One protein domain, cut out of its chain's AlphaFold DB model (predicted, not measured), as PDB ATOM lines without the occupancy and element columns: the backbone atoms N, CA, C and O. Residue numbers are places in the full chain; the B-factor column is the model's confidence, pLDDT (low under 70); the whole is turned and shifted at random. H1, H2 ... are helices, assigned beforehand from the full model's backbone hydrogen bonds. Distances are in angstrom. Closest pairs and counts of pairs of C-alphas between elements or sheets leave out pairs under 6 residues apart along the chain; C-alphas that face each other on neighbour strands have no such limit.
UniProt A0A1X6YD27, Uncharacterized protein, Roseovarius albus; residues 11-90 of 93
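AT A GLANCE: This is residues 11 to 90 of the 93 residues of an uncharacterized protein of Roseovarius albus (UniProt A0A1X6YD27). One long helix, H1, is the spine of a rod; short H2 folds back on its last part, and H3 packs slantwise on its first half. The 80 printed residues hold three named helices, H1, H2, H3 in chain order, all helix in class. The whole is only just extended, close to loose, with a radius of gyration of the C-alphas of 17.6 A, spanning 57 by 23 by 21 A.

IN THESE COORDINATES: Find C-alpha 11 at (47.881, 104.796, 203.030); from there H1, residues 11 to 39, runs 42.6 A. Look next at H2, residues 51 to 60, 14.6 A. H3, residues 69 to 88, runs 29.1 A to C-alpha 88 at (38.165, 93.439, 197.479).

HOW THE PARTS SIT: With residues 32 to 39 alone, H1 touches H2, opposite ways at a steep tilt of 46 degrees; the closest C-alphas, Ala 36 and Phe 54, are 5.7 A apart. Residues 12 to 24 of H1 touch residues 75 to 83 of H3, opposite ways at a steep tilt of 45 degrees; the closest C-alphas, Phe 23 and Ile 75, are 6.4 A apart. H2 and H3 are apart. Every O i to N i+4 pair is within hydrogen-bond range in H1 and H3, and 5 of 6 in H2.

THE WHOLE: The farthest C-alphas, Asp 44 and Asn 90, are 57.9 A apart. The printed part has no cut; the link from H1 to H2 is long. Look for pLDDT under 70 at residues 11 to 12, 62 to 64 and 86 to 90.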
ATOM      1  N   TYR A  11      48.020 105.086 204.464       52.53
ATOM      2  CA  TYR A  11      47.881 104.796 203.030       52.53
ATOM      3  C   TYR A  11      46.446 104.991 202.511       52.53
ATOM      4  O   TYR A  11      46.257 105.398 201.363       52.53
ATOM      5  N   GLY A  12      45.440 104.709 203.348       59.03
ATOM      6  CA  GLY A  12      44.031 104.970 203.052       59.03
ATOM      7  C   GLY A  12      43.749 106.467 203.006       59.03
ATOM      8  O   GLY A  12      43.122 106.931 202.055       59.03
ATOM      9  N   ASP A  13      44.325 107.206 203.953       70.44
ATOM     10  CA  ASP A  13      44.174 108.656 204.066       70.44
ATOM     11  C   ASP A  13      44.866 109.398 202.911       70.44
ATOM     12  O   ASP A  13      44.275 110.299 202.318       70.44
ATOM     13  N   SER A  14      46.060 108.960 202.477       83.94
ATOM     14  CA  SER A  14      46.734 109.589 201.324       83.94
ATOM     15  C   SER A  14      46.016 109.344 199.990       83.94
ATOM     16  O   SER A  14      45.948 110.237 199.144       83.94
ATOM     17  N   LYS A  15      45.457 108.142 199.777       88.12
ATOM     18  CA  LYS A  15      44.666 107.834 198.572       88.12
ATOM     19  C   LYS A  15      43.336 108.573 198.586       88.12
ATOM     20  O   LYS A  15      42.901 109.043 197.538       88.12
ATOM     21  N   TYR A  16      42.707 108.667 199.754       91.12
ATOM     22  CA  TYR A  16      41.483 109.429 199.937       91.12
ATOM     23  C   TYR A  16      41.700 110.902 199.592       91.12
ATOM     24  O   TYR A  16      40.982 111.404 198.736       91.12
ATOM     25  N   ALA A  17      42.720 111.549 200.169       90.50
ATOM     26  CA  ALA A  17      43.039 112.952 199.902       90.50
ATOM     27  C   ALA A  17      43.268 113.206 198.405       90.50
ATOM     28  O   ALA A  17      42.588 114.028 197.806       90.50
ATOM     29  N   LYS A  18      44.107 112.390 197.749       92.75
ATOM     30  CA  LYS A  18      44.360 112.509 196.300       92.75
ATOM     31  C   LYS A  18      43.100 112.361 195.449       92.75
ATOM     32  O   LYS A  18      42.955 113.036 194.430       92.75
ATOM     33  N   LEU A  19      42.212 111.435 195.811       93.44
ATOM     34  CA  LEU A  19      40.947 111.267 195.100       93.44
ATOM     35  C   LEU A  19      39.998 112.434 195.383       93.44
ATOM     36  O   LEU A  19      39.321 112.878 194.462       93.44
ATOM     37  N   TYR A  20      39.963 112.928 196.618       93.31
ATOM     38  CA  TYR A  20      39.161 114.078 197.014       93.31
ATOM     39  C   TYR A  20      39.565 115.320 196.230       93.31
ATOM     40  O   TYR A  20      38.703 115.912 195.583       93.31
ATOM     41  N   ASP A  21      40.858 115.632 196.175       93.44
ATOM     42  CA  ASP A  21      41.389 116.754 195.397       93.44
ATOM     43  C   ASP A  21      41.031 116.599 193.917       93.44
ATOM     44  O   ASP A  21      40.447 117.491 193.309       93.44
ATOM     45  N   ARG A  22      41.257 115.408 193.345       94.94
ATOM     46  CA  ARG A  22      40.956 115.144 191.931       94.94
ATOM     47  C   ARG A  22      39.467 115.288 191.598       94.94
ATOM     48  O   ARG A  22      39.136 115.818 190.540       94.94
ATOM     49  N   PHE A  23      38.564 114.802 192.452       94.62
ATOM     50  CA  PHE A  23      37.121 114.954 192.232       94.62
ATOM     51  C   PHE A  23      36.649 116.395 192.442       94.62
ATOM     52  O   PHE A  23      35.774 116.851 191.706       94.62
ATOM     53  N   SER A  24      37.237 117.098 193.409       92.94
ATOM     54  CA  SER A  24      36.964 118.509 193.681       92.94
ATOM     55  C   SER A  24      37.355 119.370 192.483       92.94
ATOM     56  O   SER A  24      36.511 120.075 191.930       92.94
ATOM     57  N   ASP A  25      38.588 119.210 192.003       92.50
ATOM     58  CA  ASP A  25      39.106 119.893 190.819       92.50
ATOM     59  C   ASP A  25      38.255 119.620 189.584       92.50
ATOM     60  O   ASP A  25      37.940 120.540 188.829       92.50
ATOM     61  N   PHE A  26      37.878 118.357 189.366       92.94
ATOM     62  CA  PHE A  26      37.031 117.976 188.242       92.94
ATOM     63  C   PHE A  26      35.690 118.715 188.282       92.94
ATOM     64  O   PHE A  26      35.325 119.364 187.305       92.94
ATOM     65  N   LEU A  27      34.978 118.664 189.412       92.06
ATOM     66  CA  LEU A  27      33.659 119.289 189.536       92.06
ATOM     67  C   LEU A  27      33.721 120.810 189.394       92.06
ATOM     68  O   LEU A  27      32.877 121.391 188.709       92.06
ATOM     69  N   LEU A  28      34.719 121.453 190.004       90.69
ATOM     70  CA  LEU A  28      34.902 122.898 189.902       90.69
ATOM     71  C   LEU A  28      35.220 123.315 188.465       90.69
ATOM     72  O   LEU A  28      34.573 124.221 187.943       90.69
ATOM     73  N   LYS A  29      36.138 122.617 187.784       89.12
ATOM     74  CA  LYS A  29      36.448 122.877 186.368       89.12
ATOM     75  C   LYS A  29      35.229 122.677 185.471       89.12
ATOM     76  O   LYS A  29      34.944 123.528 184.637       89.12
ATOM     77  N   THR A  30      34.465 121.601 185.669       89.31
ATOM     78  CA  THR A  30      33.231 121.366 184.907       89.31
ATOM     79  C   THR A  30      32.213 122.488 185.114       89.31
ATOM     80  O   THR A  30      31.602 122.929 184.146       89.31
ATOM     81  N   ARG A  31      32.043 122.992 186.343       88.62
ATOM     82  CA  ARG A  31      31.146 124.129 186.606       88.62
ATOM     83  C   ARG A  31      31.591 125.398 185.902       88.62
ATOM     84  O   ARG A  31      30.758 126.019 185.255       88.62
ATOM     85  N   LYS A  32      32.873 125.760 186.007       87.25
ATOM     86  CA  LYS A  32      33.416 126.943 185.324       87.25
ATOM     87  C   LYS A  32      33.138 126.886 183.829       87.25
ATOM     88  O   LYS A  32      32.552 127.811 183.281       87.25
ATOM     89  N   ARG A  33      33.457 125.751 183.209       84.81
ATOM     90  CA  ARG A  33      33.202 125.523 181.788       84.81
ATOM     91  C   ARG A  33      31.719 125.631 181.440       84.81
ATOM     92  O   ARG A  33      31.376 126.279 180.462       84.81
ATOM     93  N   ASN A  34      30.831 125.026 182.229       86.06
ATOM     94  CA  ASN A  34      29.390 125.098 181.971       86.06
ATOM     95  C   ASN A  34      28.844 126.527 182.114       86.06
ATOM     96  O   ASN A  34      27.973 126.923 181.342       86.06
ATOM     97  N   LEU A  35      29.354 127.305 183.073       85.12
ATOM     98  CA  LEU A  35      28.999 128.717 183.231       85.12
ATOM     99  C   LEU A  35      29.488 129.548 182.042       85.12
ATOM    100  O   LEU A  35      28.707 130.322 181.498       85.12
ATOM    101  N   ALA A  36      30.726 129.337 181.592       83.25
ATOM    102  CA  ALA A  36      31.251 129.985 180.393       83.25
ATOM    103  C   ALA A  36      30.432 129.624 179.141       83.25
ATOM    104  O   ALA A  36      30.078 130.505 178.372       83.25
ATOM    105  N   LEU A  37      30.037 128.357 178.973       81.44
ATOM    106  CA  LEU A  37      29.151 127.941 177.876       81.44
ATOM    107  C   LEU A  37      27.749 128.553 177.971       81.44
ATOM    108  O   LEU A  37      27.137 128.830 176.948       81.44
ATOM    109  N   THR A  38      27.227 128.780 179.178       82.12
ATOM    110  CA  THR A  38      25.928 129.456 179.351       82.12
ATOM    111  C   THR A  38      25.986 130.899 178.852       82.12
ATOM    112  O   THR A  38      24.992 131.402 178.338       82.12
ATOM    113  N   LEU A  39      27.153 131.540 178.956       77.56
ATOM    114  CA  LEU A  39      27.378 132.893 178.453       77.56
ATOM    115  C   LEU A  39      27.259 132.984 176.926       77.56
ATOM    116  O   LEU A  39      26.980 134.060 176.420       77.56
ATOM    117  N   GLN A  40      27.443 131.877 176.196       79.12
ATOM    118  CA  GLN A  40      27.379 131.880 174.733       79.12
ATOM    119  C   GLN A  40      26.003 132.302 174.214       79.12
ATOM    120  O   GLN A  40      25.918 132.909 173.153       79.12
ATOM    121  N   GLY A  41      24.942 132.008 174.973       78.06
ATOM    122  CA  GLY A  41      23.582 132.339 174.569       78.06
ATOM    123  C   GLY A  41      23.190 131.703 173.230       78.06
ATOM    124  O   GLY A  41      23.895 130.874 172.660       78.06
ATOM    125  N   ASN A  42      22.004 132.057 172.749       80.31
ATOM    126  CA  ASN A  42      21.554 131.776 171.379       80.31
ATOM    127  C   ASN A  42      20.661 132.930 170.903       80.31
ATOM    128  O   ASN A  42      19.597 132.721 170.321       80.31
ATOM    129  N   ASP A  43      21.038 134.140 171.302       82.81
ATOM    130  CA  ASP A  43      20.348 135.386 171.011       82.81
ATOM    131  C   ASP A  43      21.192 136.242 170.059       82.81
ATOM    132  O   ASP A  43      22.260 135.828 169.602       82.81
ATOM    133  N   ASP A  44      20.706 137.442 169.761       82.19
ATOM    134  CA  ASP A  44      21.340 138.374 168.825       82.19
ATOM    135  C   ASP A  44      22.742 138.832 169.285       82.19
ATOM    136  O   ASP A  44      23.461 139.443 168.503       82.19
ATOM    137  N   LEU A  45      23.138 138.536 170.532       79.31
ATOM    138  CA  LEU A  45      24.459 138.838 171.092       79.31
ATOM    139  C   LEU A  45      25.435 137.658 170.968       79.31
ATOM    140  O   LEU A  45      26.621 137.811 171.252       79.31
ATOM    141  N   SER A  46      24.965 136.479 170.556       77.62
ATOM    142  CA  SER A  46      25.800 135.273 170.458       77.62
ATOM    143  C   SER A  46      26.913 135.386 169.410       77.62
ATOM    144  O   SER A  46      27.982 134.806 169.603       77.62
ATOM    145  N   ASP A  47      26.702 136.173 168.352       79.00
ATOM    146  CA  ASP A  47      27.721 136.466 167.333       79.00
ATOM    147  C   ASP A  47      28.763 137.495 167.815       79.00
ATOM    148  O   ASP A  47      29.885 137.529 167.301       79.00
ATOM    149  N   ASP A  48      28.418 138.302 168.826       80.38
ATOM    150  CA  ASP A  48      29.293 139.330 169.399       80.38
ATOM    151  C   ASP A  48      30.238 138.767 170.476       80.38
ATOM    152  O   ASP A  48      31.276 139.367 170.764       80.38
ATOM    153  N   ILE A  49      29.906 137.613 171.069       76.56
ATOM    154  CA  ILE A  49      30.736 136.933 172.072       76.56
ATOM    155  C   ILE A  49      31.597 135.883 171.364       76.56
ATOM    156  O   ILE A  49      31.145 134.784 171.034       76.56
ATOM    157  N   VAL A  50      32.870 136.205 171.133       73.00
ATOM    158  CA  VAL A  50      33.772 135.348 170.351       73.00
ATOM    159  C   VAL A  50      34.517 134.331 171.217       73.00
ATOM    160  O   VAL A  50      34.620 134.449 172.435       73.00
ATOM    161  N   GLY A  51      35.105 133.317 170.568       71.06
ATOM    162  CA  GLY A  51      35.838 132.212 171.206       71.06
ATOM    163  C   GLY A  51      36.818 132.619 172.322       71.06
ATOM    164  O   GLY A  51      36.939 131.921 173.330       71.06
ATOM    165  N   GLU A  52      37.507 133.751 172.154       81.06
ATOM    166  CA  GLU A  52      38.468 134.270 173.134       81.06
ATOM    167  C   GLU A  52      37.812 134.829 174.402       81.06
ATOM    168  O   GLU A  52      38.412 134.744 175.477       81.06
ATOM    169  N   ASP A  53      36.591 135.356 174.305       78.75
ATOM    170  CA  ASP A  53      35.864 135.914 175.445       78.75
ATOM    171  C   ASP A  53      35.447 134.808 176.413       78.75
ATOM    172  O   ASP A  53      35.579 134.971 177.623       78.75
ATOM    173  N   PHE A  54      35.076 133.628 175.904       78.19
ATOM    174  CA  PHE A  54      34.791 132.462 176.746       78.19
ATOM    175  C   PHE A  54      36.021 131.968 177.497       78.19
ATOM    176  O   PHE A  54      35.932 131.647 178.680       78.19
ATOM    177  N   ALA A  55      37.173 131.900 176.823       77.81
ATOM    178  CA  ALA A  55      38.413 131.438 177.439       77.81
ATOM    179  C   ALA A  55      38.891 132.407 178.531       77.81
ATOM    180  O   ALA A  55      39.331 131.963 179.592       77.81
ATOM    181  N   LYS A  56      38.766 133.721 178.296       80.75
ATOM    182  CA  LYS A  56      39.036 134.751 179.310       80.75
ATOM    183  C   LYS A  56      38.043 134.664 180.460       80.75
ATOM    184  O   LYS A  56      38.462 134.585 181.607       80.75
ATOM    185  N   PHE A  57      36.749 134.551 180.166       80.44
ATOM    186  CA  PHE A  57      35.721 134.423 181.194       80.44
ATOM    187  C   PHE A  57      35.903 133.156 182.046       80.44
ATOM    188  O   PHE A  57      35.784 133.209 183.265       80.44
ATOM    189  N   GLU A  58      36.263 132.014 181.450       82.38
ATOM    190  CA  GLU A  58      36.593 130.783 182.185       82.38
ATOM    191  C   GLU A  58      37.810 130.959 183.114       82.38
ATOM    192  O   GLU A  58      37.828 130.395 184.214       82.38
ATOM    193  N   GLN A  59      38.814 131.743 182.703       79.44
ATOM    194  CA  GLN A  59      39.972 132.086 183.540       79.44
ATOM    195  C   GLN A  59      39.589 133.041 184.681       79.44
ATOM    196  O   GLN A  59      39.958 132.794 185.835       79.44
ATOM    197  N   ASP A  60      38.792 134.065 184.373       77.12
ATOM    198  CA  ASP A  60      38.291 135.067 185.320       77.12
ATOM    199  C   ASP A  60      37.309 134.468 186.335       77.12
ATOM    200  O   ASP A  60      37.178 134.958 187.461       77.12
ATOM    201  N   LEU A  61      36.673 133.343 185.993       77.06
ATOM    202  CA  LEU A  61      35.904 132.503 186.907       77.06
ATOM    203  C   LEU A  61      36.831 131.804 187.930       77.06
ATOM    204  O   LEU A  61      36.886 130.576 188.000       77.06
ATOM    205  N   THR A  62      37.567 132.548 188.770       65.88
ATOM    206  CA  THR A  62      38.268 132.001 189.953       65.88
ATOM    207  C   THR A  62      38.546 133.068 191.024       65.88
ATOM    208  O   THR A  62      39.356 133.959 190.813       65.88
ATOM    209  N   ASN A  63      37.849 133.099 192.170       57.41
ATOM    210  CA  ASN A  63      38.170 132.321 193.387       57.41
ATOM    211  C   ASN A  63      36.941 131.958 194.262       57.41
ATOM    212  O   ASN A  63      37.102 131.296 195.279       57.41
ATOM    213  N   GLY A  64      35.723 132.388 193.906       62.72
ATOM    214  CA  GLY A  64      34.525 132.222 194.755       62.72
ATOM    215  C   GLY A  64      33.699 130.952 194.511       62.72
ATOM    216  O   GLY A  64      32.663 130.757 195.142       62.72
ATOM    217  N   LEU A  65      34.108 130.104 193.563       78.81
ATOM    218  CA  LEU A  65      33.413 128.853 193.261       78.81
ATOM    219  C   LEU A  65      33.820 127.787 194.274       78.81
ATOM    220  O   LEU A  65      34.919 127.240 194.213       78.81
ATOM    221  N   GLU A  66      32.899 127.478 195.176       86.19
ATOM    222  CA  GLU A  66      33.099 126.482 196.220       86.19
ATOM    223  C   GLU A  66      32.272 125.219 195.963       86.19
ATOM    224  O   GLU A  66      31.264 125.200 195.245       86.19
ATOM    225  N   LEU A  67      32.719 124.122 196.567       88.12
ATOM    226  CA  LEU A  67      31.915 122.914 196.642       88.12
ATOM    227  C   LEU A  67      30.789 123.121 197.646       88.12
ATOM    228  O   LEU A  67      31.023 123.492 198.795       88.12
ATOM    229  N   THR A  68      29.569 122.791 197.242       91.88
ATOM    230  CA  THR A  68      28.448 122.736 198.179       91.88
ATOM    231  C   THR A  68      28.622 121.552 199.127       91.88
ATOM    232  O   THR A  68      29.295 120.566 198.806       91.88
ATOM    233  N   HIS A  69      27.929 121.582 200.265       91.69
ATOM    234  CA  HIS A  69      27.882 120.435 201.174       91.69
ATOM    235  C   HIS A  69      27.443 119.141 200.458       91.69
ATOM    236  O   HIS A  69      28.008 118.068 200.667       91.69
ATOM    237  N   HIS A  70      26.485 119.249 199.534       94.00
ATOM    238  CA  HIS A  70      26.013 118.112 198.749       94.00
ATOM    239  C   HIS A  70      27.105 117.545 197.819       94.00
ATOM    240  O   HIS A  70      27.182 116.327 197.617       94.00
ATOM    241  N   ASP A  71      27.952 118.394 197.236       93.00
ATOM    242  CA  ASP A  71      29.066 117.938 196.397       93.00
ATOM    243  C   ASP A  71      30.063 117.139 197.217       93.00
ATOM    244  O   ASP A  71      30.437 116.033 196.830       93.00
ATOM    245  N   GLN A  72      30.424 117.663 198.388       93.12
ATOM    246  CA  GLN A  72      31.342 117.005 199.304       93.12
ATOM    247  C   GLN A  72      30.820 115.611 199.665       93.12
ATOM    248  O   GLN A  72      31.536 114.632 199.471       93.12
ATOM    249  N   LEU A  73      29.550 115.476 200.063       94.44
ATOM    250  CA  LEU A  73      28.948 114.172 200.369       94.44
ATOM    251  C   LEU A  73      29.017 113.187 199.186       94.44
ATOM    252  O   LEU A  73      29.356 112.013 199.366       94.44
ATOM    253  N   ARG A  74      28.743 113.651 197.959       94.62
ATOM    254  CA  ARG A  74      28.838 112.815 196.747       94.62
ATOM    255  C   ARG A  74      30.272 112.368 196.468       94.62
ATOM    256  O   ARG A  74      30.483 111.197 196.143       94.62
ATOM    257  N   ILE A  75      31.241 113.273 196.606       93.19
ATOM    258  CA  ILE A  75      32.669 112.977 196.447       93.19
ATOM    259  C   ILE A  75      33.080 111.906 197.460       93.19
ATOM    260  O   ILE A  75      33.613 110.866 197.074       93.19
ATOM    261  N   GLN A  76      32.754 112.104 198.738       92.62
ATOM    262  CA  GLN A  76      33.086 111.165 199.808       92.62
ATOM    263  C   GLN A  76      32.513 109.767 199.542       92.62
ATOM    264  O   GLN A  76      33.254 108.780 199.573       92.62
ATOM    265  N   ALA A  77      31.225 109.672 199.199       92.12
ATOM    266  CA  ALA A  77      30.577 108.401 198.877       92.12
ATOM    267  C   ALA A  77      31.228 107.701 197.668       92.12
ATOM    268  O   ALA A  77      31.393 106.475 197.654       92.12
ATOM    269  N   ARG A  78      31.641 108.467 196.648       93.88
ATOM    270  CA  ARG A  78      32.309 107.922 195.458       93.88
ATOM    271  C   ARG A  78      33.698 107.383 195.787       93.88
ATOM    272  O   ARG A  78      34.030 106.278 195.356       93.88
ATOM    273  N   ILE A  79      34.478 108.120 196.573       92.62
ATOM    274  CA  ILE A  79      35.813 107.701 197.015       92.62
ATOM    275  C   ILE A  79      35.721 106.423 197.841       92.62
ATOM    276  O   ILE A  79      36.445 105.467 197.573       92.62
ATOM    277  N   GLN A  80      34.787 106.367 198.795       89.81
ATOM    278  CA  GLN A  80      34.566 105.173 199.612       89.81
ATOM    279  C   GLN A  80      34.264 103.941 198.753       89.81
ATOM    280  O   GLN A  80      34.798 102.865 199.022       89.81
ATOM    281  N   ARG A  81      33.461 104.092 197.690       89.19
ATOM    282  CA  ARG A  81      33.174 103.001 196.750       89.19
ATOM    283  C   ARG A  81      34.434 102.533 196.015       89.19
ATOM    284  O   ARG A  81      34.712 101.340 196.009       89.19
ATOM    285  N   ILE A  82      35.226 103.458 195.465       89.50
ATOM    286  CA  ILE A  82      36.477 103.148 194.745       89.50
ATOM    287  C   ILE A  82      37.479 102.430 195.655       89.50
ATOM    288  O   ILE A  82      38.072 101.416 195.275       89.50
ATOM    289  N   LEU A  83      37.662 102.940 196.875       87.81
ATOM    290  CA  LEU A  83      38.602 102.370 197.834       87.81
ATOM    291  C   LEU A  83      38.131 101.012 198.369       87.81
ATOM    292  O   LEU A  83      38.975 100.156 198.629       87.81
ATOM    293  N   ARG A  84      36.818 100.776 198.493       85.06
ATOM    294  CA  ARG A  84      36.264  99.462 198.859       85.06
ATOM    295  C   ARG A  84      36.506  98.427 197.761       85.06
ATOM    296  O   ARG A  84      37.089  97.388 198.047       85.06
ATOM    297  N   SER A  85      36.174  98.750 196.510       75.75
ATOM    298  CA  SER A  85      36.428  97.861 195.365       75.75
ATOM    299  C   SER A  85      37.918  97.541 195.197       75.75
ATOM    300  O   SER A  85      38.288  96.411 194.896       75.75
ATOM    301  N   SER A  86      38.795  98.509 195.480       68.00
ATOM    302  CA  SER A  86      40.249  98.296 195.454       68.00
ATOM    303  C   SER A  86      40.744  97.340 196.549       68.00
ATOM    304  O   SER A  86      41.783  96.712 196.378       68.00
ATOM    305  N   ARG A  87      40.044  97.237 197.687       67.56
ATOM    306  CA  ARG A  87      40.392  96.298 198.770       67.56
ATOM    307  C   ARG A  87      39.906  94.882 198.470       67.56
ATOM    308  O   ARG A  87      40.620  93.933 198.765       67.56
ATOM    309  N   GLU A  88      38.730  94.740 197.865       61.06
ATOM    310  CA  GLU A  88      38.165  93.439 197.479       61.06
ATOM    311  C   GLU A  88      38.963  92.769 196.352       61.06
ATOM    312  O   GLU A  88      39.154  91.558 196.381       61.06
ATOM    313  N   CYS A  89      39.518  93.554 195.424       54.81
ATOM    314  CA  CYS A  89      40.373  93.057 194.341       54.81
ATOM    315  C   CYS A  89      41.769  92.579 194.813       54.81
ATOM    316  O   CYS A  89      42.432  91.847 194.090       54.81
ATOM    317  N   ASN A  90      42.210  92.957 196.021       53.56
ATOM    318  CA  ASN A  90      43.534  92.625 196.574       53.56
ATOM    319  C   ASN A  90      43.504  91.513 197.646       53.56
ATOM    320  O   ASN A  90      44.467  91.368 198.399       53.56
TER     321      ASN A  90